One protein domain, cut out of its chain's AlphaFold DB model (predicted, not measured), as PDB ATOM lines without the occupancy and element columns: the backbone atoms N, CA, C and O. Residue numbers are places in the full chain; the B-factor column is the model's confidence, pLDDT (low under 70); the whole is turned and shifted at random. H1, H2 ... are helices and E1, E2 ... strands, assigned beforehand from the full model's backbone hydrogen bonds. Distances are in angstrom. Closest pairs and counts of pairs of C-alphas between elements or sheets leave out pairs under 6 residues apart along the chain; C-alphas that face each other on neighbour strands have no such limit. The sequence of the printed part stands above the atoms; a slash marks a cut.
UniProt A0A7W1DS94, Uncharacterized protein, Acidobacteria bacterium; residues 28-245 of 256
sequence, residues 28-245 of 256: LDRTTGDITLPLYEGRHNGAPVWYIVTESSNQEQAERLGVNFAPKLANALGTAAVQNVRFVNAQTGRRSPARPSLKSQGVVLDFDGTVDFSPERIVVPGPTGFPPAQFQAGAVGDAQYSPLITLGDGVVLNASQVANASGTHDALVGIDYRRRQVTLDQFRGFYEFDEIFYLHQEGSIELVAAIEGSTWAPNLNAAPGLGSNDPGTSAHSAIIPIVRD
ATOM      1  N   LEU A  28      26.078  47.041 134.048       74.62
ATOM      2  CA  LEU A  28      26.261  47.712 132.769       74.62
ATOM      3  C   LEU A  28      25.185  47.193 131.816       74.62
ATOM      4  O   LEU A  28      25.224  46.023 131.424       74.62
ATOM      5  N   ASP A  29      24.253  48.059 131.435       73.62
ATOM      6  CA  ASP A  29      23.294  47.768 130.378       73.62
ATOM      7  C   ASP A  29      23.841  48.298 129.051       73.62
ATOM      8  O   ASP A  29      23.829  49.492 128.779       73.62
ATOM      9  N   ARG A  30      24.329  47.398 128.194       69.25
ATOM     10  CA  ARG A  30      24.861  47.772 126.871       69.25
ATOM     11  C   ARG A  30      23.773  48.109 125.850       69.25
ATOM     12  O   ARG A  30      24.095  48.565 124.758       69.25
ATOM     13  N   THR A  31      22.512  47.822 126.163       72.81
ATOM     14  CA  THR A  31      21.374  48.113 125.283       72.81
ATOM     15  C   THR A  31      20.924  49.551 125.466       72.81
ATOM     16  O   THR A  31      20.683  50.242 124.478       72.81
ATOM     17  N   THR A  32      20.811  49.990 126.723       75.12
ATOM     18  CA  THR A  32      20.450  51.374 127.059       75.12
ATOM     19  C   THR A  32      21.670  52.288 127.138       75.12
ATOM     20  O   THR A  32      21.544  53.475 126.862       75.12
ATOM     21  N   GLY A  33      22.857  51.731 127.402       77.75
ATOM     22  CA  GLY A  33      24.076  52.495 127.652       77.75
ATOM     23  C   GLY A  33      24.195  52.952 129.105       77.75
ATOM     24  O   GLY A  33      24.964  53.864 129.367       77.75
ATOM     25  N   ASP A  34      23.450  52.355 130.039       88.19
ATOM     26  CA  ASP A  34      23.442  52.779 131.440       88.19
ATOM     27  C   ASP A  34      24.461  52.003 132.279       88.19
ATOM     28  O   ASP A  34      24.648  50.787 132.132       88.19
ATOM     29  N   ILE A  35      25.054  52.677 133.262       89.38
ATOM     30  CA  ILE A  35      25.998  52.087 134.210       89.38
ATOM     31  C   ILE A  35      25.577  52.361 135.649       89.38
ATOM     32  O   ILE A  35      25.237  53.477 136.026       89.38
ATOM     33  N   THR A  36      25.611  51.324 136.486       93.56
ATOM     34  CA  THR A  36      25.345  51.441 137.925       93.56
ATOM     35  C   THR A  36      26.647  51.406 138.710       93.56
ATOM     36  O   THR A  36      27.409  50.446 138.606       93.56
ATOM     37  N   LEU A  37      26.888  52.427 139.529       94.75
ATOM     38  CA  LEU A  37      28.114  52.635 140.296       94.75
ATOM     39  C   LEU A  37      27.834  52.698 141.808       94.75
ATOM     40  O   LEU A  37      26.712  53.014 142.221       94.75
ATOM     41  N   PRO A  38      28.844  52.431 142.659       96.38
ATOM     42  CA  PRO A  38      28.746  52.691 144.089       96.38
ATOM     43  C   PRO A  38      28.525  54.179 144.375       96.38
ATOM     44  O   PRO A  38      29.240  55.036 143.858       96.38
ATOM     45  N   LEU A  39      27.571  54.467 145.256       97.38
ATOM     46  CA  LEU A  39      27.234  55.814 145.701       97.38
ATOM     47  C   LEU A  39      27.816  56.082 147.090       97.38
ATOM     48  O   LEU A  39      27.522  55.370 148.054       97.38
ATOM     49  N   TYR A  40      28.580  57.155 147.214       97.50
ATOM     50  CA  TYR A  40      29.149  57.611 148.473       97.50
ATOM     51  C   TYR A  40      28.385  58.826 149.001       97.50
ATOM     52  O   TYR A  40      27.769  59.578 148.247       97.50
ATOM     53  N   GLU A  41      28.408  59.004 150.320       96.38
ATOM     54  CA  GLU A  41      27.842  60.181 150.980       96.38
ATOM     55  C   GLU A  41      28.954  61.069 151.503       96.38
ATOM     56  O   GLU A  41      29.937  60.607 152.087       96.38
ATOM     57  N   GLY A  42      28.759  62.358 151.286       97.25
ATOM     58  CA  GLY A  42      29.560  63.456 151.768       97.25
ATOM     59  C   GLY A  42      28.686  64.524 152.409       97.25
ATOM     60  O   GLY A  42      27.474  64.366 152.595       97.25
ATOM     61  N   ARG A  43      29.328  65.632 152.750       97.69
ATOM     62  CA  ARG A  43      28.713  66.826 153.302       97.69
ATOM     63  C   ARG A  43      29.272  68.053 152.617       97.69
ATOM     64  O   ARG A  43      30.438  68.076 152.254       97.69
ATOM     65  N   HIS A  44      28.436  69.066 152.494       97.56
ATOM     66  CA  HIS A  44      28.851  70.424 152.199       97.56
ATOM     67  C   HIS A  44      28.009  71.344 153.079       97.56
ATOM     68  O   HIS A  44      26.782  71.230 153.098       97.56
ATOM     69  N   ASN A  45      28.656  72.187 153.889       95.44
ATOM     70  CA  ASN A  45      27.979  73.054 154.862       95.44
ATOM     71  C   ASN A  45      26.967  72.303 155.761       95.44
ATOM     72  O   ASN A  45      25.901  72.808 156.107       95.44
ATOM     73  N   GLY A  46      27.292  71.057 156.128       94.31
ATOM     74  CA  GLY A  46      26.447  70.172 156.942       94.31
ATOM     75  C   GLY A  46      25.312  69.459 156.189       94.31
ATOM     76  O   GLY A  46      24.789  68.452 156.682       94.31
ATOM     77  N   ALA A  47      24.964  69.902 154.980       96.06
ATOM     78  CA  ALA A  47      23.961  69.256 154.140       96.06
ATOM     79  C   ALA A  47      24.540  68.016 153.429       96.06
ATOM     80  O   ALA A  47      25.727  68.014 153.099       96.06
ATOM     81  N   PRO A  48      23.747  66.949 153.203       96.38
ATOM     82  CA  PRO A  48      24.191  65.784 152.444       96.38
ATOM     83  C   PRO A  48      24.546  66.132 150.997       96.38
ATOM     84  O   PRO A  48      23.807  66.841 150.315       96.38
ATOM     85  N   VAL A  49      25.635  65.536 150.533       98.12
ATOM     86  CA  VAL A  49      26.050  65.498 149.131       98.12
ATOM     87  C   VAL A  49      26.284  64.039 148.768       98.12
ATOM     88  O   VAL A  49      26.800  63.271 149.580       98.12
ATOM     89  N   TRP A  50      25.923  63.647 147.556       98.44
ATOM     90  CA  TRP A  50      26.098  62.289 147.060       98.44
ATOM     91  C   TRP A  50      27.029  62.305 145.868       98.44
ATOM     92  O   TRP A  50      26.878  63.147 144.987       98.44
ATOM     93  N   TYR A  51      27.998  61.398 145.847       98.56
ATOM     94  CA  TYR A  51      29.050  61.404 144.840       98.56
ATOM     95  C   TYR A  51      29.476  59.989 144.455       98.56
ATOM     96  O   TYR A  51      29.280  59.031 145.209       98.56
ATOM     97  N   ILE A  52      30.064  59.863 143.272       98.00
ATOM     98  CA  ILE A  52      30.718  58.644 142.785       98.00
ATOM     99  C   ILE A  52      32.228  58.834 142.795       98.00
ATOM    100  O   ILE A  52      32.704  59.957 142.893       98.00
ATOM    101  N   VAL A  53      32.988  57.743 142.702       96.94
ATOM    102  CA  VAL A  53      34.440  57.803 142.500       96.94
ATOM    103  C   VAL A  53      34.800  56.928 141.315       96.94
ATOM    104  O   VAL A  53      34.434  55.753 141.304       96.94
ATOM    105  N   THR A  54      35.507  57.492 140.342       94.19
ATOM    106  CA  THR A  54      35.811  56.826 139.062       94.19
ATOM    107  C   THR A  54      37.304  56.674 138.805       94.19
ATOM    108  O   THR A  54      37.718  55.713 138.159       94.19
ATOM    109  N   GLU A  55      38.142  57.531 139.394       94.44
ATOM    110  CA  GLU A  55      39.597  57.477 139.242       94.44
ATOM    111  C   GLU A  55      40.326  57.729 140.568       94.44
ATOM    112  O   GLU A  55      39.863  58.480 141.431       94.44
ATOM    113  N   SER A  56      41.530  57.164 140.685       96.12
ATOM    114  CA  SER A  56      42.526  57.543 141.689       96.12
ATOM    115  C   SER A  56      43.912  57.700 141.067       96.12
ATOM    116  O   SER A  56      44.328  56.900 140.229       96.12
ATOM    117  N   SER A  57      44.672  58.692 141.534       97.19
ATOM    118  CA  SER A  57      46.081  58.884 141.175       97.19
ATOM    119  C   SER A  57      47.033  57.895 141.848       97.19
ATOM    120  O   SER A  57      48.234  57.928 141.584       97.19
ATOM    121  N   ASN A  58      46.529  57.042 142.740       96.94
ATOM    122  CA  ASN A  58      47.304  56.057 143.478       96.94
ATOM    123  C   ASN A  58      46.803  54.647 143.150       96.94
ATOM    124  O   ASN A  58      45.616  54.362 143.281       96.94
ATOM    125  N   GLN A  59      47.714  53.761 142.749       95.69
ATOM    126  CA  GLN A  59      47.354  52.428 142.267       95.69
ATOM    127  C   GLN A  59      46.693  51.558 143.345       95.69
ATOM    128  O   GLN A  59      45.643  50.976 143.097       95.69
ATOM    129  N   GLU A  60      47.251  51.510 144.556       94.25
ATOM    130  CA  GLU A  60      46.693  50.703 145.651       94.25
ATOM    131  C   GLU A  60      45.281  51.180 146.031       94.25
ATOM    132  O   GLU A  60      44.365  50.385 146.258       94.25
ATOM    133  N   GLN A  61      45.073  52.499 146.068       93.44
ATOM    134  CA  GLN A  61      43.760  53.073 146.336       93.44
ATOM    135  C   GLN A  61      42.779  52.802 145.187       93.44
ATOM    136  O   GLN A  61      41.621  52.483 145.469       93.44
ATOM    137  N   ALA A  62      43.231  52.890 143.932       93.12
ATOM    138  CA  ALA A  62      42.438  52.553 142.754       93.12
ATOM    139  C   ALA A  62      41.941  51.099 142.822       93.12
ATOM    140  O   ALA A  62      40.737  50.852 142.744       93.12
ATOM    141  N   GLU A  63      42.843  50.153 143.096       92.56
ATOM    142  CA  GLU A  63      42.539  48.726 143.252       92.56
ATOM    143  C   GLU A  63      41.563  48.471 144.411       92.56
ATOM    144  O   GLU A  63      40.569  47.761 144.251       92.56
ATOM    145  N   ARG A  64      41.780  49.106 145.571       91.31
ATOM    146  CA  ARG A  64      40.897  48.966 146.745       91.31
ATOM    147  C   ARG A  64      39.482  49.492 146.495       91.31
ATOM    148  O   ARG A  64      38.515  48.985 147.073       91.31
ATOM    149  N   LEU A  65      39.357  50.559 145.709       91.50
ATOM    150  CA  LEU A  65      38.068  51.151 145.361       91.50
ATOM    151  C   LEU A  65      37.416  50.462 144.153       91.50
ATOM    152  O   LEU A  65      36.196  50.530 144.042       91.50
ATOM    153  N   GLY A  66      38.194  49.760 143.322       91.56
ATOM    154  CA  GLY A  66      37.752  49.179 142.052       91.56
ATOM    155  C   GLY A  66      37.545  50.238 140.966       91.56
ATOM    156  O   GLY A  66      36.589  50.160 140.193       91.56
ATOM    157  N   VAL A  67      38.380  51.276 140.971       91.81
ATOM    158  CA  VAL A  67      38.286  52.445 140.085       91.81
ATOM    159  C   VAL A  67      39.522  52.538 139.194       91.81
ATOM    160  O   VAL A  67      40.520  51.857 139.437       91.81
ATOM    161  N   ASN A  68      39.476  53.384 138.170       90.62
ATOM    162  CA  ASN A  68      40.575  53.537 137.226       90.62
ATOM    163  C   ASN A  68      41.825  54.103 137.920       90.62
ATOM    164  O   ASN A  68      41.755  55.070 138.683       90.62
ATOM    165  N   PHE A  69      42.995  53.542 137.615       92.69
ATOM    166  CA  PHE A  69      44.262  54.152 138.005       92.69
ATOM    167  C   PHE A  69      44.644  55.250 137.003       92.69
ATOM    168  O   PHE A  69      44.939  54.969 135.843       92.69
ATOM    169  N   ALA A  70      44.660  56.499 137.463       92.69
ATOM    170  CA  ALA A  70      44.947  57.687 136.667       92.69
ATOM    171  C   ALA A  70      46.062  58.524 137.327       92.69
ATOM    172  O   ALA A  70      45.791  59.576 137.912       92.69
ATOM    173  N   PRO A  71      47.341  58.098 137.245       95.00
ATOM    174  CA  PRO A  71      48.451  58.749 137.952       95.00
ATOM    175  C   PRO A  71      48.619  60.230 137.592       95.00
ATOM    176  O   PRO A  71      49.033  61.027 138.430       95.00
ATOM    177  N   LYS A  72      48.230  60.613 136.370       94.81
ATOM    178  CA  LYS A  72      48.284  61.995 135.876       94.81
ATOM    179  C   LYS A  72      47.460  62.974 136.716       94.81
ATOM    180  O   LYS A  72      47.817  64.145 136.771       94.81
ATOM    181  N   LEU A  73      46.422  62.515 137.423       96.50
ATOM    182  CA  LEU A  73      45.639  63.375 138.318       96.50
ATOM    183  C   LEU A  73      46.503  64.017 139.415       96.50
ATOM    184  O   LEU A  73      46.214  65.133 139.839       96.50
ATOM    185  N   ALA A  74      47.600  63.370 139.832       97.50
ATOM    186  CA  ALA A  74      48.522  63.939 140.815       97.50
ATOM    187  C   ALA A  74      49.184  65.242 140.327       97.50
ATOM    188  O   ALA A  74      49.515  66.096 141.145       97.50
ATOM    189  N   ASN A  75      49.313  65.444 139.011       97.69
ATOM    190  CA  ASN A  75      49.889  66.667 138.445       97.69
ATOM    191  C   ASN A  75      49.007  67.901 138.707       97.69
ATOM    192  O   ASN A  75      49.505  69.019 138.664       97.69
ATOM    193  N   ALA A  76      47.713  67.722 139.007       97.50
ATOM    194  CA  ALA A  76      46.799  68.821 139.331       97.50
ATOM    195  C   ALA A  76      46.886  69.292 140.796       97.50
ATOM    196  O   ALA A  76      46.265  70.300 141.148       97.50
ATOM    197  N   LEU A  77      47.637  68.592 141.658       97.81
ATOM    198  CA  LEU A  77      47.804  68.977 143.062       97.81
ATOM    199  C   LEU A  77      48.335  70.407 143.193       97.81
ATOM    200  O   LEU A  77      49.259  70.821 142.497       97.81
ATOM    201  N   GLY A  78      47.759  71.160 144.130       96.44
ATOM    202  CA  GLY A  78      48.138  72.553 144.384       96.44
ATOM    203  C   GLY A  78      47.558  73.567 143.391       96.44
ATOM    204  O   GLY A  78      47.822  74.757 143.536       96.44
ATOM    205  N   THR A  79      46.754  73.130 142.419       98.00
ATOM    206  CA  THR A  79      45.980  74.016 141.535       98.00
ATOM    207  C   THR A  79      44.528  74.130 142.009       98.00
ATOM    208  O   THR A  79      44.069  73.318 142.810       98.00
ATOM    209  N   ALA A  80      43.770  75.094 141.472       97.38
ATOM    210  CA  ALA A  80      42.331  75.200 141.741       97.38
ATOM    211  C   ALA A  80      41.532  73.985 141.232       97.38
ATOM    212  O   ALA A  80      40.420  73.752 141.690       97.38
ATOM    213  N   ALA A  81      42.104  73.179 140.330       97.69
ATOM    214  CA  ALA A  81      41.451  71.984 139.822       97.69
ATOM    215  C   ALA A  81      41.337  70.880 140.872       97.69
ATOM    216  O   ALA A  81      40.640  69.916 140.600       97.69
ATOM    217  N   VAL A  82      41.977  70.983 142.042       98.50
ATOM    218  CA  VAL A  82      41.833  70.009 143.130       98.50
ATOM    219  C   VAL A  82      41.323  70.717 144.380       98.50
ATOM    220  O   VAL A  82      42.025  71.554 144.947       98.50
ATOM    221  N   GLN A  83      40.127  70.354 144.845       97.06
ATOM    222  CA  GLN A  83      39.613  70.848 146.123       97.06
ATOM    223  C   GLN A  83      40.102  69.980 147.291       97.06
ATOM    224  O   GLN A  83      40.314  68.768 147.165       97.06
ATOM    225  N   ASN A  84      40.298  70.600 148.453       95.94
ATOM    226  CA  ASN A  84      40.641  69.868 149.664       95.94
ATOM    227  C   ASN A  84      39.370  69.315 150.301       95.94
ATOM    228  O   ASN A  84      38.347  69.986 150.368       95.94
ATOM    229  N   VAL A  85      39.457  68.092 150.810       97.25
ATOM    230  CA  VAL A  85      38.389  67.474 151.591       97.25
ATOM    231  C   VAL A  85      38.948  66.918 152.886       97.25
ATOM    232  O   VAL A  85      40.151  66.700 153.059       97.25
ATOM    233  N   ARG A  86      38.054  66.639 153.827       95.88
ATOM    234  CA  ARG A  86      38.407  65.992 155.091       95.88
ATOM    235  C   ARG A  86      37.324  65.027 155.516       95.88
ATOM    236  O   ARG A  86      36.161  65.194 155.178       95.88
ATOM    237  N   PHE A  87      37.697  64.057 156.337       96.69
ATOM    238  CA  PHE A  87      36.717  63.206 156.988       96.69
ATOM    239  C   PHE A  87      36.072  63.913 158.181       96.69
ATOM    240  O   PHE A  87      36.768  64.438 159.059       96.69
ATOM    241  N   VAL A  88      34.745  63.864 158.246       96.19
ATOM    242  CA  VAL A  88      33.930  64.339 159.369       96.19
ATOM    243  C   VAL A  88      32.955  63.258 159.808       96.19
ATOM    244  O   VAL A  88      32.533  62.417 159.016       96.19
ATOM    245  N   ASN A  89      32.569  63.271 161.078       94.31
ATOM    246  CA  ASN A  89      31.451  62.462 161.532       94.31
ATOM    247  C   ASN A  89      30.153  62.955 160.867       94.31
ATOM    248  O   ASN A  89      29.831  64.142 160.942       94.31
ATOM    249  N   ALA A  90      29.400  62.039 160.259       91.19
ATOM    250  CA  ALA A  90      28.240  62.374 159.433       91.19
ATOM    251  C   ALA A  90      27.101  63.060 160.211       91.19
ATOM    252  O   ALA A  90      26.342  63.828 159.630       91.19
ATOM    253  N   GLN A  91      26.976  62.792 161.516       89.94
ATOM    254  CA  GLN A  91      25.920  63.363 162.359       89.94
ATOM    255  C   GLN A  91      26.305  64.717 162.960       89.94
ATOM    256  O   GLN A  91      25.458  65.590 163.107       89.94
ATOM    257  N   THR A  92      27.568  64.885 163.352       92.69
ATOM    258  CA  THR A  92      28.023  66.050 164.129       92.69
ATOM    259  C   THR A  92      28.830  67.057 163.317       92.69
ATOM    260  O   THR A  92      29.106  68.141 163.823       92.69
ATOM    261  N   GLY A  93      29.289  66.696 162.113       92.44
ATOM    262  CA  GLY A  93      30.197  67.511 161.296       92.44
ATOM    263  C   GLY A  93      31.598  67.683 161.899       92.44
ATOM    264  O   GLY A  93      32.443  68.379 161.341       92.44
ATOM    265  N   ARG A  94      31.885  67.055 163.046       93.56
ATOM    266  CA  ARG A  94      33.191  67.159 163.702       93.56
ATOM    267  C   ARG A  94      34.236  66.386 162.911       93.56
ATOM    268  O   ARG A  94      33.996  65.246 162.515       93.56
ATOM    269  N   ARG A  95      35.414  66.988 162.741       92.69
ATOM    270  CA  ARG A  95      36.565  66.362 162.080       92.69
ATOM    271  C   ARG A  95      36.879  64.999 162.702       92.69
ATOM    272  O   ARG A  95      37.020  64.882 163.917       92.69
ATOM    273  N   SER A  96      37.031  63.991 161.852       88.44
ATOM    274  CA  SER A  96      37.522  62.676 162.249       88.44
ATOM    275  C   SER A  96      39.037  62.738 162.492       88.44
ATOM    276  O   SER A  96      39.765  63.239 161.630       88.44
ATOM    277  N   PRO A  97      39.550  62.222 163.627       78.38
ATOM    278  CA  PRO A  97      40.990  62.110 163.865       78.38
ATOM    279  C   PRO A  97      41.638  60.978 163.047       78.38
ATOM    280  O   PRO A  97      42.854  60.965 162.880       78.38
ATOM    281  N   ALA A  98      40.840  60.039 162.528       82.75
ATOM    282  CA  ALA A  98      41.288  58.943 161.673       82.75
ATOM    283  C   ALA A  98      40.988  59.223 160.190       82.75
ATOM    284  O   ALA A  98      40.050  59.961 159.872       82.75
ATOM    285  N   ARG A  99      41.745  58.575 159.291       83.31
ATOM    286  CA  ARG A  99      41.475  58.500 157.843       83.31
ATOM    287  C   ARG A  99      40.844  57.140 157.501       83.31
ATOM    288  O   ARG A  99      41.577  56.201 157.196       83.31
ATOM    289  N   PRO A 100      39.517  56.982 157.634       88.00
ATOM    290  CA  PRO A 100      38.851  55.728 157.308       88.00
ATOM    291  C   PRO A 100      38.766  55.488 155.792       88.00
ATOM    292  O   PRO A 100      39.177  56.308 154.973       88.00
ATOM    293  N   SER A 101      38.203  54.339 155.417       87.44
ATOM    294  CA  SER A 101      37.801  54.067 154.035       87.44
ATOM    295  C   SER A 101      36.579  54.911 153.658       87.44
ATOM    296  O   SER A 101      35.724  55.160 154.504       87.44
ATOM    297  N   LEU A 102      36.422  55.262 152.374       88.06
ATOM    298  CA  LEU A 102      35.199  55.907 151.862       88.06
ATOM    299  C   LEU A 102      33.934  55.057 152.086       88.06
ATOM    300  O   LEU A 102      32.826  55.578 152.083       88.06
ATOM    301  N   LYS A 103      34.093  53.743 152.289       84.44
ATOM    302  CA  LYS A 103      32.995  52.804 152.575       84.44
ATOM    303  C   LYS A 103      32.638  52.725 154.069       84.44
ATOM    304  O   LYS A 103      31.713  52.001 154.440       84.44
ATOM    305  N   SER A 104      33.385  53.404 154.944       86.44
ATOM    306  CA  SER A 104      33.163  53.355 156.390       86.44
ATOM    307  C   SER A 104      31.874  54.074 156.787       86.44
ATOM    308  O   SER A 104      31.582  55.171 156.332       86.44
ATOM    309  N   GLN A 105      31.099  53.454 157.677       85.06
ATOM    310  CA  GLN A 105      29.845  54.025 158.163       85.06
ATOM    311  C   GLN A 105      30.102  55.124 159.205       85.06
ATOM    312  O   GLN A 105      31.000  55.006 160.039       85.06
ATOM    313  N   GLY A 106      29.285  56.181 159.185       86.69
ATOM    314  CA  GLY A 106      29.300  57.253 160.191       86.69
ATOM    315  C   GLY A 106      30.412  58.297 160.040       86.69
ATOM    316  O   GLY A 106      30.423  59.276 160.790       86.69
ATOM    317  N   VAL A 107      31.314  58.137 159.068       92.56
ATOM    318  CA  VAL A 107      32.337  59.126 158.711       92.56
ATOM    319  C   VAL A 107      32.312  59.335 157.202       92.56
ATOM    320  O   VAL A 107      32.341  58.371 156.447       92.56
ATOM    321  N   VAL A 108      32.240  60.590 156.778       96.56
ATOM    322  CA  VAL A 108      32.004  61.001 155.388       96.56
ATOM    323  C   VAL A 108      32.966  62.116 155.000       96.56
ATOM    324  O   VAL A 108      33.587  62.725 155.875       96.56
ATOM    325  N   LEU A 109      33.113  62.373 153.701       97.44
ATOM    326  CA  LEU A 109      33.877  63.526 153.225       97.44
ATOM    327  C   LEU A 109      33.095  64.824 153.443       97.44
ATOM    328  O   LEU A 109      31.890  64.860 153.239       97.44
ATOM    329  N   ASP A 110      33.793  65.876 153.843       97.75
ATOM    330  CA  ASP A 110      33.321  67.260 153.895       97.75
ATOM    331  C   ASP A 110      33.978  68.015 152.734       97.75
ATOM    332  O   ASP A 110      35.211  68.045 152.656       97.75
ATOM    333  N   PHE A 111      33.155  68.525 151.820       98.19
ATOM    334  CA  PHE A 111      33.543  69.200 150.586       98.19
ATOM    335  C   PHE A 111      33.473  70.717 150.754       98.19
ATOM    336  O   PHE A 111      32.470  71.251 151.241       98.19
ATOM    337  N   ASP A 112      34.514  71.407 150.287       96.62
ATOM    338  CA  ASP A 112      34.579  72.869 150.311       96.62
ATOM    339  C   ASP A 112      33.622  73.493 149.284       96.62
ATOM    340  O   ASP A 112      33.001  74.505 149.592       96.62
ATOM    341  N   GLY A 113      33.464  72.877 148.105       98.00
ATOM    342  CA  GLY A 113      32.513  73.304 147.070       98.00
ATOM    343  C   GLY A 113      31.445  72.261 146.737       98.00
ATOM    344  O   GLY A 113      31.620  71.053 146.952       98.00
ATOM    345  N   THR A 114      30.333  72.713 146.167       98.62
ATOM    346  CA  THR A 114      29.224  71.867 145.708       98.62
ATOM    347  C   THR A 114      28.691  72.292 144.342       98.62
ATOM    348  O   THR A 114      29.140  73.267 143.743       98.62
ATOM    349  N   VAL A 115      27.747  71.509 143.828       98.75
ATOM    350  CA  VAL A 115      27.095  71.726 142.538       98.75
ATOM    351  C   VAL A 115      25.683  72.247 142.762       98.75
ATOM    352  O   VAL A 115      24.948  71.718 143.596       98.75
ATOM    353  N   ASP A 116      25.290  73.262 142.011       98.62
ATOM    354  CA  ASP A 116      23.896  73.643 141.843       98.62
ATOM    355  C   ASP A 116      23.299  72.864 140.664       98.62
ATOM    356  O   ASP A 116      23.684  73.070 139.514       98.62
ATOM    357  N   PHE A 117      22.384  71.946 140.968       98.75
ATOM    358  CA  PHE A 117      21.637  71.121 140.013       98.75
ATOM    359  C   PHE A 117      20.251  71.706 139.683       98.75
ATOM    360  O   PHE A 117      19.426  71.026 139.078       98.75
ATOM    361  N   SER A 118      19.941  72.919 140.149       98.50
ATOM    362  CA  SER A 118      18.665  73.581 139.856       98.50
ATOM    363  C   SER A 118      18.536  74.216 138.458       98.50
ATOM    364  O   SER A 118      17.391  74.385 138.022       98.50
ATOM    365  N   PRO A 119      19.619  74.590 137.738       98.50
ATOM    366  CA  PRO A 119      19.495  75.117 136.384       98.50
ATOM    367  C   PRO A 119      18.880  74.116 135.398       98.50
ATOM    368  O   PRO A 119      19.145  72.921 135.424       98.50
ATOM    369  N   GLU A 120      18.088  74.622 134.455       97.00
ATOM    370  CA  GLU A 120      17.660  73.820 133.310       97.00
ATOM    371  C   GLU A 120      18.760  73.826 132.243       97.00
ATOM    372  O   GLU A 120      19.305  74.877 131.887       97.00
ATOM    373  N   ARG A 121      19.080  72.645 131.711       97.69
ATOM    374  CA  ARG A 121      20.019  72.502 130.600       97.69
ATOM    375  C   ARG A 121      19.409  73.051 129.311       97.69
ATOM    376  O   ARG A 121      18.373  72.577 128.850       97.69
ATOM    377  N   ILE A 122      20.103  73.988 128.666       97.88
ATOM    378  CA  ILE A 122      19.672  74.601 127.403       97.88
ATOM    379  C   ILE A 122      20.726  74.335 126.334       97.88
ATOM    380  O   ILE A 122      21.896  74.660 126.515       97.88
ATOM    381  N   VAL A 123      20.308  73.797 125.186       96.12
ATOM    382  CA  VAL A 123      21.132  73.718 123.971       96.12
ATOM    383  C   VAL A 123      20.241  73.995 122.767       96.12
ATOM    384  O   VAL A 123      19.450  73.148 122.357       96.12
ATOM    385  N   VAL A 124      20.364  75.190 122.193       97.06
ATOM    386  CA  VAL A 124      19.597  75.603 121.011       97.06
ATOM    387  C   VAL A 124      20.528  75.612 119.799       97.06
ATOM    388  O   VAL A 124      21.489  76.386 119.798       97.06
ATOM    389  N   PRO A 125      20.278  74.797 118.757       95.12
ATOM    390  CA  PRO A 125      21.098  74.794 117.549       95.12
ATOM    391  C   PRO A 125      21.203  76.181 116.906       95.12
ATOM    392  O   PRO A 125      20.233  76.939 116.868       95.12
ATOM    393  N   GLY A 126      22.380  76.514 116.375       95.19
ATOM    394  CA  GLY A 126      22.561  77.705 115.548       95.19
ATOM    395  C   GLY A 126      21.998  77.525 114.132       95.19
ATOM    396  O   GLY A 126      21.552  76.431 113.777       95.19
ATOM    397  N   PRO A 127      22.086  78.555 113.268       95.06
ATOM    398  CA  PRO A 127      21.595  78.489 111.886       95.06
ATOM    399  C   PRO A 127      22.160  77.319 111.062       95.06
ATOM    400  O   PRO A 127      21.515  76.847 110.132       95.06
ATOM    401  N   THR A 128      23.359  76.845 111.411       93.81
ATOM    402  CA  THR A 128      24.058  75.712 110.782       93.81
ATOM    403  C   THR A 128      24.289  74.546 111.752       93.81
ATOM    404  O   THR A 128      25.179  73.726 111.539       93.81
ATOM    405  N   GLY A 129      23.534  74.476 112.853       89.62
ATOM    406  CA  GLY A 129      23.725  73.500 113.929       89.62
ATOM    407  C   GLY A 129      24.734  73.974 114.979       89.62
ATOM    408  O   GLY A 129      24.334  74.296 116.095       89.62
ATOM    409  N   PHE A 130      26.018  74.063 114.612       90.56
ATOM    410  CA  PHE A 130      27.093  74.572 115.477       90.56
ATOM    411  C   PHE A 130      27.686  75.891 114.934       90.56
ATOM    412  O   PHE A 130      27.847  76.007 113.713       90.56
ATOM    413  N   PRO A 131      28.062  76.857 115.799       90.62
ATOM    414  CA  PRO A 131      27.856  76.866 117.255       90.62
ATOM    415  C   PRO A 131      26.369  76.993 117.624       90.62
ATOM    416  O   PRO A 131      25.590  77.489 116.807       90.62
ATOM    417  N   PRO A 132      25.950  76.534 118.818       94.12
ATOM    418  CA  PRO A 132      24.582  76.745 119.277       94.12
ATOM    419  C   PRO A 132      24.276  78.244 119.410       94.12
ATOM    420  O   PRO A 132      25.143  79.037 119.775       94.12
ATOM    421  N   ALA A 133      23.031  78.626 119.120       96.88
ATOM    422  CA  ALA A 133      22.541  79.993 119.294       96.88
ATOM    423  C   ALA A 133      22.420  80.380 120.776       96.88
ATOM    424  O   ALA A 133      22.564  81.548 121.126       96.88
ATOM    425  N   GLN A 134      22.159  79.394 121.635       97.75
ATOM    426  CA  GLN A 134      22.106  79.538 123.084       97.75
ATOM    427  C   GLN A 134      22.557  78.231 123.730       97.75
ATOM    428  O   GLN A 134      22.220  77.147 123.246       97.75
ATOM    429  N   PHE A 135      23.293  78.333 124.832       97.50
ATOM    430  CA  PHE A 135      23.649  77.196 125.667       97.50
ATOM    431  C   PHE A 135      23.626  77.592 127.147       97.50
ATOM    432  O   PHE A 135      23.849  78.757 127.470       97.50
ATOM    433  N   GLN A 136      23.337  76.624 128.012       98.31
ATOM    434  CA  GLN A 136      23.434  76.712 129.469       98.31
ATOM    435  C   GLN A 136      23.595  75.293 130.024       98.31
ATOM    436  O   GLN A 136      22.874  74.386 129.597       98.31
ATOM    437  N   ALA A 137      24.522  75.090 130.957       98.12
ATOM    438  CA  ALA A 137      24.644  73.809 131.655       98.12
ATOM    439  C   ALA A 137      23.484  73.607 132.652       98.12
ATOM    440  O   ALA A 137      23.048  74.568 133.283       98.12
ATOM    441  N   GLY A 138      22.992  72.370 132.801       97.94
ATOM    442  CA  GLY A 138      21.965  72.030 133.802       97.94
ATOM    443  C   GLY A 138      22.524  71.882 135.220       97.94
ATOM    444  O   GLY A 138      21.834  72.099 136.206       97.94
ATOM    445  N   ALA A 139      23.820  71.595 135.331       98.50
ATOM    446  CA  ALA A 139      24.525  71.500 136.600       98.50
ATOM    447  C   ALA A 139      25.741  72.432 136.602       98.50
ATOM    448  O   ALA A 139      26.550  72.414 135.669       98.50
ATOM    449  N   VAL A 140      25.885  73.247 137.648       98.75
ATOM    450  CA  VAL A 140      26.930  74.275 137.750       98.75
ATOM    451  C   VAL A 140      27.675  74.135 139.071       98.75
ATOM    452  O   VAL A 140      27.103  74.289 140.146       98.75
ATOM    453  N   GLY A 141      28.971  73.849 139.001       98.56
ATOM    454  CA  GLY A 141      29.852  73.885 140.160       98.56
ATOM    455  C   GLY A 141      30.026  75.310 140.675       98.56
ATOM    456  O   GLY A 141      30.244  76.236 139.891       98.56
ATOM    457  N   ASP A 142      29.963  75.488 141.993       98.06
ATOM    458  CA  ASP A 142      30.290  76.770 142.608       98.06
ATOM    459  C   ASP A 142      31.780  77.140 142.431       98.06
ATOM    460  O   ASP A 142      32.592  76.394 141.876       98.06
ATOM    461  N   ALA A 143      32.167  78.317 142.928       96.94
ATOM    462  CA  ALA A 143      33.534  78.822 142.798       96.94
ATOM    463  C   ALA A 143      34.605  77.937 143.473       96.94
ATOM    464  O   ALA A 143      35.789  78.068 143.159       96.94
ATOM    465  N   GLN A 144      34.222  77.057 144.399       97.25
ATOM    466  CA  GLN A 144      35.110  76.143 145.122       97.25
ATOM    467  C   GLN A 144      35.025  74.705 144.592       97.25
ATOM    468  O   GLN A 144      35.891  73.886 144.906       97.25
ATOM    469  N   TYR A 145      34.014  74.385 143.786       98.44
ATOM    470  CA  TYR A 145      33.786  73.038 143.296       98.44
ATOM    471  C   TYR A 145      34.864  72.605 142.306       98.44
ATOM    472  O   TYR A 145      35.210  73.304 141.352       98.44
ATOM    473  N   SER A 146      35.355  71.392 142.521       98.12
ATOM    474  CA  SER A 146      36.029  70.578 141.518       98.12
ATOM    475  C   SER A 146      35.735  69.109 141.811       98.12
ATOM    476  O   SER A 146      35.747  68.726 142.982       98.12
ATOM    477  N   PRO A 147      35.516  68.243 140.813       97.81
ATOM    478  CA  PRO A 147      35.362  66.820 141.091       97.81
ATOM    479  C   PRO A 147      36.674  66.187 141.572       97.81
ATOM    480  O   PRO A 147      36.646  65.165 142.255       97.81
ATOM    481  N   LEU A 148      37.836  66.791 141.280       98.56
ATOM    482  CA  LEU A 148      39.101  66.273 141.784       98.56
ATOM    483  C   LEU A 148      39.298  66.703 143.237       98.56
ATOM    484  O   LEU A 148      39.276  67.892 143.560       98.56
ATOM    485  N   ILE A 149      39.533  65.727 144.108       98.50
ATOM    486  CA  ILE A 149      39.659  65.943 145.549       98.50
ATOM    487  C   ILE A 149      40.966  65.386 146.099       98.50
ATOM    488  O   ILE A 149      41.496  64.391 145.601       98.50
ATOM    489  N   THR A 150      41.451  65.975 147.192       97.94
ATOM    490  CA  THR A 150      42.557  65.420 147.979       97.94
ATOM    491  C   THR A 150      42.302  65.515 149.480       97.94
ATOM    492  O   THR A 150      41.705  66.470 149.972       97.94
ATOM    493  N   LEU A 151      42.807  64.532 150.229       95.50
ATOM    494  CA  LEU A 151      42.855  64.545 151.697       95.50
ATOM    495  C   LEU A 151      44.173  65.161 152.220       95.50
ATOM    496  O   LEU A 151      44.517  65.004 153.398       95.50
ATOM    497  N   GLY A 152      44.968  65.786 151.345       94.69
ATOM    498  CA  GLY A 152      46.280  66.349 151.674       94.69
ATOM    499  C   GLY A 152      47.376  65.296 151.885       94.69
ATOM    500  O   GLY A 152      48.351  65.564 152.578       94.69
ATOM    501  N   ASP A 153      47.205  64.086 151.349       93.81
ATOM    502  CA  ASP A 153      48.196  62.993 151.344       93.81
ATOM    503  C   ASP A 153      48.931  62.838 150.005       93.81
ATOM    504  O   ASP A 153      49.640  61.857 149.797       93.81
ATOM    505  N   GLY A 154      48.775  63.798 149.091       96.19
ATOM    506  CA  GLY A 154      49.375  63.724 147.758       96.19
ATOM    507  C   GLY A 154      48.665  62.750 146.814       96.19
ATOM    508  O   GLY A 154      49.184  62.461 145.740       96.19
ATOM    509  N   VAL A 155      47.484  62.254 147.190       97.19
ATOM    510  CA  VAL A 155      46.618  61.464 146.313       97.19
ATOM    511  C   VAL A 155      45.451  62.321 145.835       97.19
ATOM    512  O   VAL A 155      44.892  63.108 146.605       97.19
ATOM    513  N   VAL A 156      45.089  62.155 144.563       98.50
ATOM    514  CA  VAL A 156      43.927  62.791 143.943       98.50
ATOM    515  C   VAL A 156      42.918  61.721 143.549       98.50
ATOM    516  O   VAL A 156      43.272  60.732 142.906       98.50
ATOM    517  N   LEU A 157      41.664  61.927 143.935       98.06
ATOM    518  CA  LEU A 157      40.520  61.142 143.475       98.06
ATOM    519  C   LEU A 157      39.675  61.982 142.529       98.06
ATOM    520  O   LEU A 157      39.539  63.179 142.764       98.06
ATOM    521  N   ASN A 158      39.060  61.354 141.531       97.50
ATOM    522  CA  ASN A 158      37.940  61.955 140.813       97.50
ATOM    523  C   ASN A 158      36.630  61.539 141.496       97.50
ATOM    524  O   ASN A 158      36.292  60.353 141.492       97.50
ATOM    525  N   ALA A 159      35.961  62.488 142.147       98.00
ATOM    526  CA  ALA A 159      34.843  62.285 143.061       98.00
ATOM    527  C   ALA A 159      33.626  63.166 142.704       98.00
ATOM    528  O   ALA A 159      33.232  64.049 143.471       98.00
ATOM    529  N   SER A 160      33.045  62.922 141.531       98.25
ATOM    530  CA  SER A 160      31.916  63.670 140.960       98.25
ATOM    531  C   SER A 160      30.667  63.645 141.837       98.25
ATOM    532  O   SER A 160      30.158  62.569 142.172       98.25
ATOM    533  N   GLN A 161      30.131  64.821 142.176       98.69
ATOM    534  CA  GLN A 161      28.837  64.934 142.856       98.69
ATOM    535  C   GLN A 161      27.697  64.640 141.872       98.69
ATOM    536  O   GLN A 161      27.686  65.150 140.758       98.69
ATOM    537  N   VAL A 162      26.725  63.833 142.298       98.62
ATOM    538  CA  VAL A 162      25.593  63.389 141.464       98.62
ATOM    539  C   VAL A 162      24.221  63.774 142.019       98.62
ATOM    540  O   VAL A 162      23.228  63.699 141.302       98.62
ATOM    541  N   ALA A 163      24.143  64.166 143.294       98.75
ATOM    542  CA  ALA A 163      22.918  64.685 143.897       98.75
ATOM    543  C   ALA A 163      23.209  65.482 145.175       98.75
ATOM    544  O   ALA A 163      24.111  65.144 145.945       98.75
ATOM    545  N   ASN A 164      22.390  66.493 145.448       98.56
ATOM    546  CA  ASN A 164      22.315  67.176 146.741       98.56
ATOM    547  C   ASN A 164      20.912  67.799 146.923       98.56
ATOM    548  O   ASN A 164      19.946  67.356 146.307       98.56
ATOM    549  N   ALA A 165      20.772  68.797 147.796       98.00
ATOM    550  CA  ALA A 165      19.485  69.451 148.049       98.00
ATOM    551  C   ALA A 165      18.944  70.290 146.869       98.00
ATOM    552  O   ALA A 165      17.743  70.542 146.832       98.00
ATOM    553  N   SER A 166      19.801  70.730 145.941       98.50
ATOM    554  CA  SER A 166      19.395  71.509 144.760       98.50
ATOM    555  C   SER A 166      18.800  70.642 143.647       98.50
ATOM    556  O   SER A 166      18.002  71.138 142.858       98.50
ATOM    557  N   GLY A 167      19.142  69.350 143.605       98.31
ATOM    558  CA  GLY A 167      18.697  68.441 142.556       98.31
ATOM    559  C   GLY A 167      19.669  67.288 142.315       98.31
ATOM    560  O   GLY A 167      20.396  66.853 143.216       98.31
ATOM    561  N   THR A 168      19.651  66.783 141.087       98.31
ATOM    562  CA  THR A 168      20.416  65.619 140.635       98.31
ATOM    563  C   THR A 168      21.127  65.919 139.326       98.31
ATOM    564  O   THR A 168      20.667  66.752 138.556       98.31
ATOM    565  N   HIS A 169      22.214  65.203 139.062       97.69
ATOM    566  CA  HIS A 169      22.951  65.290 137.805       97.69
ATOM    567  C   HIS A 169      22.058  64.980 136.590       97.69
ATOM    568  O   HIS A 169      21.219  64.084 136.674       97.69
ATOM    569  N   ASP A 170      22.278  65.658 135.457       95.81
ATOM    570  CA  ASP A 170      21.489  65.470 134.223       95.81
ATOM    571  C   ASP A 170      21.549  64.019 133.707       95.81
ATOM    572  O   ASP A 170      20.556  63.483 133.228       95.81
ATOM    573  N   ALA A 171      22.703  63.368 133.881       94.38
ATOM    574  CA  ALA A 171      22.937  61.955 133.560       94.38
ATOM    575  C   ALA A 171      22.210  60.938 134.473       94.38
ATOM    576  O   ALA A 171      22.363  59.728 134.315       94.38
ATOM    577  N   LEU A 172      21.494  61.379 135.516       96.19
ATOM    578  CA  LEU A 172      20.928  60.466 136.510       96.19
ATOM    579  C   LEU A 172      19.711  59.704 135.957       96.19
ATOM    580  O   LEU A 172      18.639  60.272 135.771       96.19
ATOM    581  N   VAL A 173      19.840  58.383 135.825       96.25
ATOM    582  CA  VAL A 173      18.724  57.477 135.489       96.25
ATOM    583  C   VAL A 173      18.001  57.006 136.753       96.25
ATOM    584  O   VAL A 173      16.776  56.877 136.781       96.25
ATOM    585  N   GLY A 174      18.743  56.755 137.835       97.00
ATOM    586  CA  GLY A 174      18.160  56.320 139.103       97.00
ATOM    587  C   GLY A 174      19.140  56.347 140.268       97.00
ATOM    588  O   GLY A 174      20.349  56.240 140.091       97.00
ATOM    589  N   ILE A 175      18.619  56.472 141.490       98.00
ATOM    590  CA  ILE A 175      19.433  56.515 142.709       98.00
ATOM    591  C   ILE A 175      18.787  55.709 143.839       98.00
ATOM    592  O   ILE A 175      17.621  55.903 144.184       98.00
ATOM    593  N   ASP A 176      19.554  54.794 144.435       97.31
ATOM    594  CA  ASP A 176      19.157  54.017 145.610       97.31
ATOM    595  C   ASP A 176      20.082  54.358 146.785       97.31
ATOM    596  O   ASP A 176      21.143  53.761 146.996       97.31
ATOM    597  N   TYR A 177      19.643  55.320 147.597       95.56
ATOM    598  CA  TYR A 177      20.363  55.760 148.793       95.56
ATOM    599  C   TYR A 177      20.523  54.656 149.848       95.56
ATOM    600  O   TYR A 177      21.477  54.685 150.627       95.56
ATOM    601  N   ARG A 178      19.607  53.675 149.894       93.50
ATOM    602  CA  ARG A 178      19.666  52.573 150.867       93.50
ATOM    603  C   ARG A 178      20.709  51.547 150.454       93.50
ATOM    604  O   ARG A 178      21.488  51.105 151.294       93.50
ATOM    605  N   ARG A 179      20.733  51.182 149.170       94.00
ATOM    606  CA  ARG A 179      21.718  50.250 148.605       94.00
ATOM    607  C   ARG A 179      23.057  50.902 148.284       94.00
ATOM    608  O   ARG A 179      24.002  50.170 148.004       94.00
ATOM    609  N   ARG A 180      23.148  52.235 148.360       94.81
ATOM    610  CA  ARG A 180      24.335  53.019 147.995       94.81
ATOM    611  C   ARG A 180      24.721  52.767 146.536       94.81
ATOM    612  O   ARG A 180      25.855  52.397 146.240       94.81
ATOM    613  N   GLN A 181      23.757  52.957 145.637       97.12
ATOM    614  CA  GLN A 181      23.935  52.766 144.197       97.12
ATOM    615  C   GLN A 181      23.340  53.934 143.421       97.12
ATOM    616  O   GLN A 181      22.322  54.499 143.825       97.12
ATOM    617  N   VAL A 182      23.965  54.268 142.301       97.25
ATOM    618  CA  VAL A 182      23.460  55.245 141.340       97.25
ATOM    619  C   VAL A 182      23.611  54.688 139.938       97.25
ATOM    620  O   VAL A 182      24.642  54.099 139.626       97.25
ATOM    621  N   THR A 183      22.580  54.852 139.122       96.31
ATOM    622  CA  THR A 183      22.573  54.503 137.707       96.31
ATOM    623  C   THR A 183      22.642  55.789 136.903       96.31
ATOM    624  O   THR A 183      21.818  56.685 137.102       96.31
ATOM    625  N   LEU A 184      23.640  55.873 136.033       94.06
ATOM    626  CA  LEU A 184      23.881  56.995 135.138       94.06
ATOM    627  C   LEU A 184      23.744  56.524 133.695       94.06
ATOM    628  O   LEU A 184      24.117  55.383 133.400       94.06
ATOM    629  N   ASP A 185      23.247  57.393 132.822       91.75
ATOM    630  CA  ASP A 185      23.410  57.198 131.389       91.75
ATOM    631  C   ASP A 185      24.878  57.443 130.988       91.75
ATOM    632  O   ASP A 185      25.734  57.851 131.787       91.75
ATOM    633  N   GLN A 186      25.207  57.070 129.757       85.50
ATOM    634  CA  GLN A 186      26.535  57.254 129.191       85.50
ATOM    635  C   GLN A 186      26.417  57.836 127.788       85.50
ATOM    636  O   GLN A 186      25.488  57.526 127.035       85.50
ATOM    637  N   PHE A 187      27.437  58.581 127.363       79.44
ATOM    638  CA  PHE A 187      27.534  58.954 125.962       79.44
ATOM    639  C   PHE A 187      27.980  57.775 125.133       79.44
ATOM    640  O   PHE A 187      29.003  57.144 125.396       79.44
ATOM    641  N   ARG A 188      27.260  57.575 124.038       76.62
ATOM    642  CA  ARG A 188      27.684  56.725 122.939       76.62
ATOM    643  C   ARG A 188      28.677  57.482 122.057       76.62
ATOM    644  O   ARG A 188      28.345  58.515 121.475       76.62
ATOM    645  N   GLY A 189      29.886  56.955 121.935       71.31
ATOM    646  CA  GLY A 189      30.950  57.470 121.079       71.31
ATOM    647  C   GLY A 189      31.477  56.417 120.106       71.31
ATOM    648  O   GLY A 189      31.063  55.260 120.115       71.31
ATOM    649  N   PHE A 190      32.431  56.831 119.273       71.44
ATOM    650  CA  PHE A 190      33.172  55.940 118.381       71.44
ATOM    651  C   PHE A 190      34.673  56.179 118.535       71.44
ATOM    652  O   PHE A 190      35.132  57.320 118.447       71.44
ATOM    653  N   TYR A 191      35.441  55.108 118.722       66.88
ATOM    654  CA  TYR A 191      36.901  55.134 118.783       66.88
ATOM    655  C   TYR A 191      37.473  53.961 117.986       66.88
ATOM    656  O   TYR A 191      37.062  52.827 118.189       66.88
ATOM    657  N   GLU A 192      38.400  54.232 117.061       68.69
ATOM    658  CA  GLU A 192      39.032  53.214 116.196       68.69
ATOM    659  C   GLU A 192      38.035  52.209 115.576       68.69
ATOM    660  O   GLU A 192      38.296  51.012 115.517       68.69
ATOM    661  N   PHE A 193      36.903  52.719 115.070       73.38
ATOM    662  CA  PHE A 193      35.790  51.958 114.465       73.38
ATOM    663  C   PHE A 193      34.934  51.130 115.428       73.38
ATOM    664  O   PHE A 193      33.927  50.568 114.994       73.38
ATOM    665  N   ASP A 194      35.272  51.118 116.712       69.31
ATOM    666  CA  ASP A 194      34.460  50.506 117.748       69.31
ATOM    667  C   ASP A 194      33.526  51.542 118.369       69.31
ATOM    668  O   ASP A 194      33.881  52.701 118.606       69.31
ATOM    669  N   GLU A 195      32.304  51.104 118.634       72.06
ATOM    670  CA  GLU A 195      31.392  51.840 119.488       72.06
ATOM    671  C   GLU A 195      31.878  51.747 120.935       72.06
ATOM    672  O   GLU A 195      32.194  50.662 121.435       72.06
ATOM    673  N   ILE A 196      31.928  52.895 121.596       74.50
ATOM    674  CA  ILE A 196      32.330  53.022 122.991       74.50
ATOM    675  C   ILE A 196      31.230  53.730 123.767       74.50
ATOM    676  O   ILE A 196      30.513  54.567 123.215       74.50
ATOM    677  N   PHE A 197      31.143  53.440 125.056       78.06
ATOM    678  CA  PHE A 197      30.396  54.270 125.987       78.06
ATOM    679  C   PHE A 197      31.393  55.074 126.829       78.06
ATOM    680  O   PHE A 197      32.560  54.703 126.974       78.06
ATOM    681  N   TYR A 198      31.004  56.232 127.339       79.94
ATOM    682  CA  TYR A 198      31.818  56.934 128.324       79.94
ATOM    683  C   TYR A 198      30.946  57.723 129.288       79.94
ATOM    684  O   TYR A 198      29.875  58.215 128.934       79.94
ATOM    685  N   LEU A 199      31.412  57.796 130.532       86.50
ATOM    686  CA  LEU A 199      30.820  58.652 131.550       86.50
ATOM    687  C   LEU A 199      31.130  60.114 131.227       86.50
ATOM    688  O   LEU A 199      32.257  60.441 130.854       86.50
ATOM    689  N   HIS A 200      30.139  60.979 131.399       88.94
ATOM    690  CA  HIS A 200      30.245  62.419 131.192       88.94
ATOM    691  C   HIS A 200      29.784  63.135 132.458       88.94
ATOM    692  O   HIS A 200      28.601  63.341 132.712       88.94
ATOM    693  N   GLN A 201      30.748  63.414 133.326       93.19
ATOM    694  CA  GLN A 201      30.472  63.917 134.669       93.19
ATOM    695  C   GLN A 201      30.749  65.419 134.753       93.19
ATOM    696  O   GLN A 201      29.938  66.173 135.283       93.19
ATOM    697  N   GLU A 202      31.864  65.891 134.183       93.69
ATOM    698  CA  GLU A 202      32.245  67.300 134.247       93.69
ATOM    699  C   GLU A 202      32.841  67.842 132.948       93.69
ATOM    700  O   GLU A 202      33.612  67.176 132.260       93.69
ATOM    701  N   GLY A 203      32.548  69.113 132.669       93.12
ATOM    702  CA  GLY A 203      33.213  69.907 131.642       93.12
ATOM    703  C   GLY A 203      33.828  71.171 132.239       93.12
ATOM    704  O   GLY A 203      33.188  71.876 133.017       93.12
ATOM    705  N   SER A 204      35.060  71.510 131.853       93.81
ATOM    706  CA  SER A 204      35.703  72.762 132.286       93.81
ATOM    707  C   SER A 204      35.199  73.994 131.518       93.81
ATOM    708  O   SER A 204      35.381  75.136 131.948       93.81
ATOM    709  N   ILE A 205      34.541  73.761 130.381       94.19
ATOM    710  CA  ILE A 205      33.936  74.766 129.510       94.19
ATOM    711  C   ILE A 205      32.424  74.553 129.509       94.19
ATOM    712  O   ILE A 205      31.958  73.459 129.192       94.19
ATOM    713  N   GLU A 206      31.664  75.608 129.805       97.00
ATOM    714  CA  GLU A 206      30.203  75.534 129.933       97.00
ATOM    715  C   GLU A 206      29.529  74.997 128.669       97.00
ATOM    716  O   GLU A 206      28.655  74.150 128.763       97.00
ATOM    717  N   LEU A 207      29.965  75.420 127.479       95.12
ATOM    718  CA  LEU A 207      29.417  74.918 126.215       95.12
ATOM    719  C   LEU A 207      29.522  73.388 126.097       95.12
ATOM    720  O   LEU A 207      28.590  72.748 125.621       95.12
ATOM    721  N   VAL A 208      30.648  72.805 126.518       92.44
ATOM    722  CA  VAL A 208      30.847  71.347 126.489       92.44
ATOM    723  C   VAL A 208      29.941  70.692 127.520       92.44
ATOM    724  O   VAL A 208      29.200  69.782 127.172       92.44
ATOM    725  N   ALA A 209      29.922  71.221 128.746       95.31
ATOM    726  CA  ALA A 209      29.050  70.731 129.805       95.31
ATOM    727  C   ALA A 209      27.565  70.778 129.400       95.31
ATOM    728  O   ALA A 209      26.843  69.805 129.578       95.31
ATOM    729  N   ALA A 210      27.132  71.860 128.753       96.19
ATOM    730  CA  ALA A 210      25.792  72.004 128.209       96.19
ATOM    731  C   ALA A 210      25.525  70.996 127.089       96.19
ATOM    732  O   ALA A 210      24.495  70.342 127.110       96.19
ATOM    733  N   ILE A 211      26.427  70.809 126.121       93.06
ATOM    734  CA  ILE A 211      26.228  69.816 125.050       93.06
ATOM    735  C   ILE A 211      26.149  68.398 125.623       93.06
ATOM    736  O   ILE A 211      25.302  67.620 125.186       93.06
ATOM    737  N   GLU A 212      26.954  68.095 126.633       90.56
ATOM    738  CA  GLU A 212      27.056  66.761 127.213       90.56
ATOM    739  C   GLU A 212      26.019  66.484 128.323       90.56
ATOM    740  O   GLU A 212      25.722  65.341 128.630       90.56
ATOM    741  N   GLY A 213      25.411  67.505 128.929       94.31
ATOM    742  CA  GLY A 213      24.684  67.277 130.190       94.31
ATOM    743  C   GLY A 213      25.635  66.845 131.311       94.31
ATOM    744  O   GLY A 213      25.308  66.009 132.149       94.31
ATOM    745  N   SER A 214      26.847  67.394 131.285       96.12
ATOM    746  CA  SER A 214      27.834  67.268 132.354       96.12
ATOM    747  C   SER A 214      27.697  68.452 133.310       96.12
ATOM    748  O   SER A 214      27.182  69.514 132.948       96.12
ATOM    749  N   THR A 215      28.250  68.326 134.511       98.31
ATOM    750  CA  THR A 215      28.411  69.469 135.414       98.31
ATOM    751  C   THR A 215      29.464  70.438 134.880       98.31
ATOM    752  O   THR A 215      30.598  70.056 134.582       98.31
ATOM    753  N   TRP A 216      29.137  71.725 134.783       98.56
ATOM    754  CA  TRP A 216      30.133  72.746 134.477       98.56
ATOM    755  C   TRP A 216      31.007  73.017 135.708       98.56
ATOM    756  O   TRP A 216      30.546  73.569 136.701       98.56
ATOM    757  N   ALA A 217      32.283  72.636 135.637       98.25
ATOM    758  CA  ALA A 217      33.262  72.783 136.713       98.25
ATOM    759  C   ALA A 217      34.441  73.661 136.242       98.25
ATOM    760  O   ALA A 217      35.472  73.141 135.799       98.25
ATOM    761  N   PRO A 218      34.331  75.002 136.315       96.50
ATOM    762  CA  PRO A 218      35.314  75.912 135.717       96.50
ATOM    763  C   PRO A 218      36.725  75.773 136.310       96.50
ATOM    764  O   PRO A 218      37.711  75.993 135.602       96.50
ATOM    765  N   ASN A 219      36.833  75.351 137.572       97.62
ATOM    766  CA  ASN A 219      38.106  75.122 138.256       97.62
ATOM    767  C   ASN A 219      38.979  74.049 137.589       97.62
ATOM    768  O   ASN A 219      40.205  74.118 137.694       97.62
ATOM    769  N   LEU A 220      38.396  73.118 136.824       95.88
ATOM    770  CA  LEU A 220      39.158  72.134 136.049       95.88
ATOM    771  C   LEU A 220      40.078  72.778 134.998       95.88
ATOM    772  O   LEU A 220      41.075  72.170 134.613       95.88
ATOM    773  N   ASN A 221      39.828  74.027 134.579       94.19
ATOM    774  CA  ASN A 221      40.739  74.751 133.680       94.19
ATOM    775  C   ASN A 221      42.111  75.040 134.308       94.19
ATOM    776  O   ASN A 221      43.058  75.333 133.582       94.19
ATOM    777  N   ALA A 222      42.241  74.959 135.635       96.56
ATOM    778  CA  ALA A 222      43.525  75.110 136.311       96.56
ATOM    779  C   ALA A 222      44.395  73.838 136.254       96.56
ATOM    780  O   ALA A 222      45.559  73.888 136.651       96.56
ATOM    781  N   ALA A 223      43.865  72.714 135.759       95.75
ATOM    782  CA  ALA A 223      44.625  71.482 135.596       95.75
ATOM    783  C   ALA A 223      45.733  71.680 134.537       95.75
ATOM    784  O   ALA A 223      45.445  72.124 133.418       95.75
ATOM    785  N   PRO A 224      47.004  71.362 134.841       95.62
ATOM    786  CA  PRO A 224      48.123  71.682 133.961       95.62
ATOM    787  C   PRO A 224      48.187  70.770 132.739       95.62
ATOM    788  O   PRO A 224      47.735  69.627 132.779       95.62
ATOM    789  N   GLY A 225      48.833  71.253 131.674       90.81
ATOM    790  CA  GLY A 225      49.135  70.459 130.480       90.81
ATOM    791  C   GLY A 225      48.042  70.458 129.412       90.81
ATOM    792  O   GLY A 225      47.866  69.452 128.728       90.81
ATOM    793  N   LEU A 226      47.324  71.574 129.241       85.69
ATOM    794  CA  LEU A 226      46.366  71.744 128.145       85.69
ATOM    795  C   LEU A 226      47.029  71.425 126.792       85.69
ATOM    796  O   LEU A 226      48.071  71.983 126.452       85.69
ATOM    797  N   GLY A 227      46.433  70.506 126.026       81.31
ATOM    798  CA  GLY A 227      46.978  70.054 124.738       81.31
ATOM    799  C   GLY A 227      48.242  69.187 124.836       81.31
ATOM    800  O   GLY A 227      48.830  68.860 123.808       81.31
ATOM    801  N   SER A 228      48.659  68.796 126.043       85.81
ATOM    802  CA  SER A 228      49.800  67.915 126.286       85.81
ATOM    803  C   SER A 228      49.336  66.571 126.839       85.81
ATOM    804  O   SER A 228      48.566  66.513 127.797       85.81
ATOM    805  N   ASN A 229      49.864  65.478 126.285       84.19
ATOM    806  CA  ASN A 229      49.694  64.141 126.860       84.19
ATOM    807  C   ASN A 229      50.901  63.697 127.706       84.19
ATOM    808  O   ASN A 229      51.003  62.524 128.058       84.19
ATOM    809  N   ASP A 230      51.798  64.614 128.073       90.00
ATOM    810  CA  ASP A 230      52.975  64.293 128.885       90.00
ATOM    811  C   ASP A 230      52.567  63.675 130.242       90.00
ATOM    812  O   ASP A 230      51.753  64.262 130.961       90.00
ATOM    813  N   PRO A 231      53.077  62.484 130.604       87.69
ATOM    814  CA  PRO A 231      52.643  61.780 131.810       87.69
ATOM    815  C   PRO A 231      53.108  62.441 133.116       87.69
ATOM    816  O   PRO A 231      52.459  62.255 134.142       87.69
ATOM    817  N   GLY A 232      54.208  63.199 133.100       91.56
ATOM    818  CA  GLY A 232      54.805  63.797 134.297       91.56
ATOM    819  C   GLY A 232      54.376  65.237 134.572       91.56
ATOM    820  O   GLY A 232      54.626  65.742 135.660       91.56
ATOM    821  N   THR A 233      53.762  65.912 133.601       92.25
ATOM    822  CA  THR A 233      53.433  67.346 133.713       92.25
ATOM    823  C   THR A 233      51.992  67.684 133.361       92.25
ATOM    824  O   THR A 233      51.492  68.726 133.783       92.25
ATOM    825  N   SER A 234      51.302  66.823 132.611       93.06
ATOM    826  CA  SER A 234      49.901  67.037 132.261       93.06
ATOM    827  C   SER A 234      48.977  66.273 133.197       93.06
ATOM    828  O   SER A 234      49.207  65.098 133.477       93.06
ATOM    829  N   ALA A 235      47.909  66.922 133.646       91.56
ATOM    830  CA  ALA A 235      46.775  66.276 134.299       91.56
ATOM    831  C   ALA A 235      45.681  65.859 133.300       91.56
ATOM    832  O   ALA A 235      44.737  65.169 133.673       91.56
ATOM    833  N   HIS A 236      45.822  66.233 132.025       83.31
ATOM    834  CA  HIS A 236      44.887  65.882 130.957       83.31
ATOM    835  C   HIS A 236      45.293  64.569 130.300       83.31
ATOM    836  O   HIS A 236      46.477  64.290 130.102       83.31
ATOM    837  N   SER A 237      44.320  63.769 129.892       68.50
ATOM    838  CA  SER A 237      44.541  62.659 128.967       68.50
ATOM    839  C   SER A 237      43.526  62.741 127.836       68.50
ATOM    840  O   SER A 237      42.468  63.349 127.990       68.50
ATOM    841  N   ALA A 238      43.858  62.155 126.688       57.56
ATOM    842  CA  ALA A 238      42.840  61.902 125.679       57.56
ATOM    843  C   ALA A 238      41.834  60.882 126.244       57.56
ATOM    844  O   ALA A 238      42.216  60.060 127.074       57.56
ATOM    845  N   ILE A 239      40.572  60.992 125.816       57.50
ATOM    846  CA  ILE A 239      39.398  60.210 126.248       57.50
ATOM    847  C   ILE A 239      39.768  58.812 126.775       57.50
ATOM    848  O   ILE A 239      40.412  58.036 126.071       57.50
ATOM    849  N   ILE A 240      39.307  58.483 127.986       50.62
ATOM    850  CA  ILE A 240      39.314  57.120 128.530       50.62
ATOM    851  C   ILE A 240      37.980  56.475 128.114       50.62
ATOM    852  O   ILE A 240      36.963  56.752 128.750       50.62
ATOM    853  N   PRO A 241      37.914  55.664 127.043       45.22
ATOM    854  CA  PRO A 241      36.678  54.971 126.700       45.22
ATOM    855  C   PRO A 241      36.356  53.919 127.767       45.22
ATOM    856  O   PRO A 241      37.212  53.104 128.122       45.22
ATOM    857  N   ILE A 242      35.115  53.902 128.256       50.84
ATOM    858  CA  ILE A 242      34.634  52.888 129.194       50.84
ATOM    859  C   ILE A 242      33.704  51.945 128.424       50.84
ATOM    860  O   ILE A 242      32.603  52.304 128.039       50.84
ATOM    861  N   VAL A 243      34.146  50.692 128.280       41.81
ATOM    862  CA  VAL A 243      33.512  49.569 127.560       41.81
ATOM    863  C   VAL A 243      33.954  49.440 126.101       41.81
ATOM    864  O   VAL A 243      33.639  50.255 125.242       41.81
ATOM    865  N   ARG A 244      34.629  48.316 125.827       37.81
ATOM    866  CA  ARG A 244      34.804  47.744 124.487       37.81
ATOM    867  C   ARG A 244      33.707  46.707 124.245       37.81
ATOM    868  O   ARG A 244      33.610  45.723 124.992       37.81
ATOM    869  N   ASP A 245      32.904  46.876 123.197       38.06
ATOM    870  CA  ASP A 245      32.009  45.813 122.744       38.06
ATOM    871  C   ASP A 245      32.739  44.826 121.818       38.06
ATOM    872  O   ASP A 245      32.982  45.096 120.649       38.06
TER     873      ASP A 245
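What this domain is: This is residues 28 to 245 of the 256 residues of an uncharacterized protein of Acidobacteria bacterium (UniProt A0A7W1DS94). A strongly twisted sheet of six strands, E9 E4 E5 E2 E3 E10, is curled like part of a barrel, and three smaller sheets extend the structure beyond it. E1 E12 E11 lies near the E10 edge, the hairpin E6 and E7 with H3 packed on it makes one end of the long axis, and E13 E14 E15 is a third, less confident piece; the link from E4 to E5 lies at the other end of the long axis. The printed part has 218 residues with four named helices and fifteen named strands, in the order E1 E2 E3 H1 H2 E4 E5 E6 E7 E8 E9 E10 E11 E12 E13 E14 H3 H4 E15. The class is mixed, helices and strands, with under half of the residues in named elements; the large sheet is mixed and the other three are antiparallel. The whole is compact, with a radius of gyration of the C-alphas of 17.1 A, and only just elongated, spanning 57 by 38 by 34 A.

How they stand to each other: E1, residues 34 to 38, is antiparallel to E12, residues 181 to 184, with N 37 and O 182 2.8 A apart. E12 is also antiparallel to E11, residues 172 to 176, with N 176 and O 181 at 2.8 A. E1 runs on into E2, residues 40 to 44, at 74 degrees. E2 forms a hairpin with E3, residues 47 to 51, with N 42 and O 49 at 2.8 A. E3 is antiparallel to the edge strand E10, residues 161 to 164, with N 50 and O 163 at 2.8 A. H1, residues 59 to 65, is not on the large sheet, and H2, residues 71 to 76, only grazes it with residues 73 to 76. E4, residues 83 to 89, forms a hairpin with E5, residues 107 to 111, with N 88 and O 108 at 2.9 A; E5 is parallel to E2, with N 43 and O 109 at 2.7 A. E3, H1, H2 and E4 make a split strand-helix-strand unit, two strands running the same way with E5 and E2 between them, and its crossover is right-handed. E9, residues 148 to 150, is the other edge strand, parallel to E4, with N 83 and O 148 at 2.9 A. E6, residues 122 to 126, forms a hairpin with E7, residues 129 to 136, with N 124 and O 134 at 2.9 A. The closest C-alphas of E7 and H3, residues 206 to 212, are those of Gln 136 and Ala 210, 5.4 A apart. E8, residues 139 to 141, pairs with no named strand. E13, residues 187 to 191, forms a hairpin with E14, residues 194 to 198, with N 189 and O 196 at 2.8 A. E14 is antiparallel to E15, residues 242 to 244, with N 242 and O 197 at 3.0 A. H4, residues 218 to 222, is close to H3 but not clearly touching; the closest C-alphas are those of Glu 206 and Pro 218, 7.7 A apart. H1 and H3 have every O i to N i+4 pair within hydrogen-bond range; H2 has 0 of 2 but 3 of 3 O i to N i+3 pairs, and H4 0 of 1 but 2 of 2.

Where its parts are: E1 begins at C-alpha 34, (23.442, 52.779, 131.440). E4 is 19.3 A long from C-alpha 83 to 89, and E7 is 15.9 A and bends by 71 degrees at residue 133. E15 ends at C-alpha 244, (34.804, 47.744, 124.487).

The domain as a whole: The C-alphas of Pro 97 and Pro 127 are the two farthest apart, at 57.8 A. The printed part has no cut. The links E4 to E5 and H4 to E15 are long. The mean pLDDT of the printed part is 91.1; residues 30, 191 to 192, 194 and 237 to 245 are under 70.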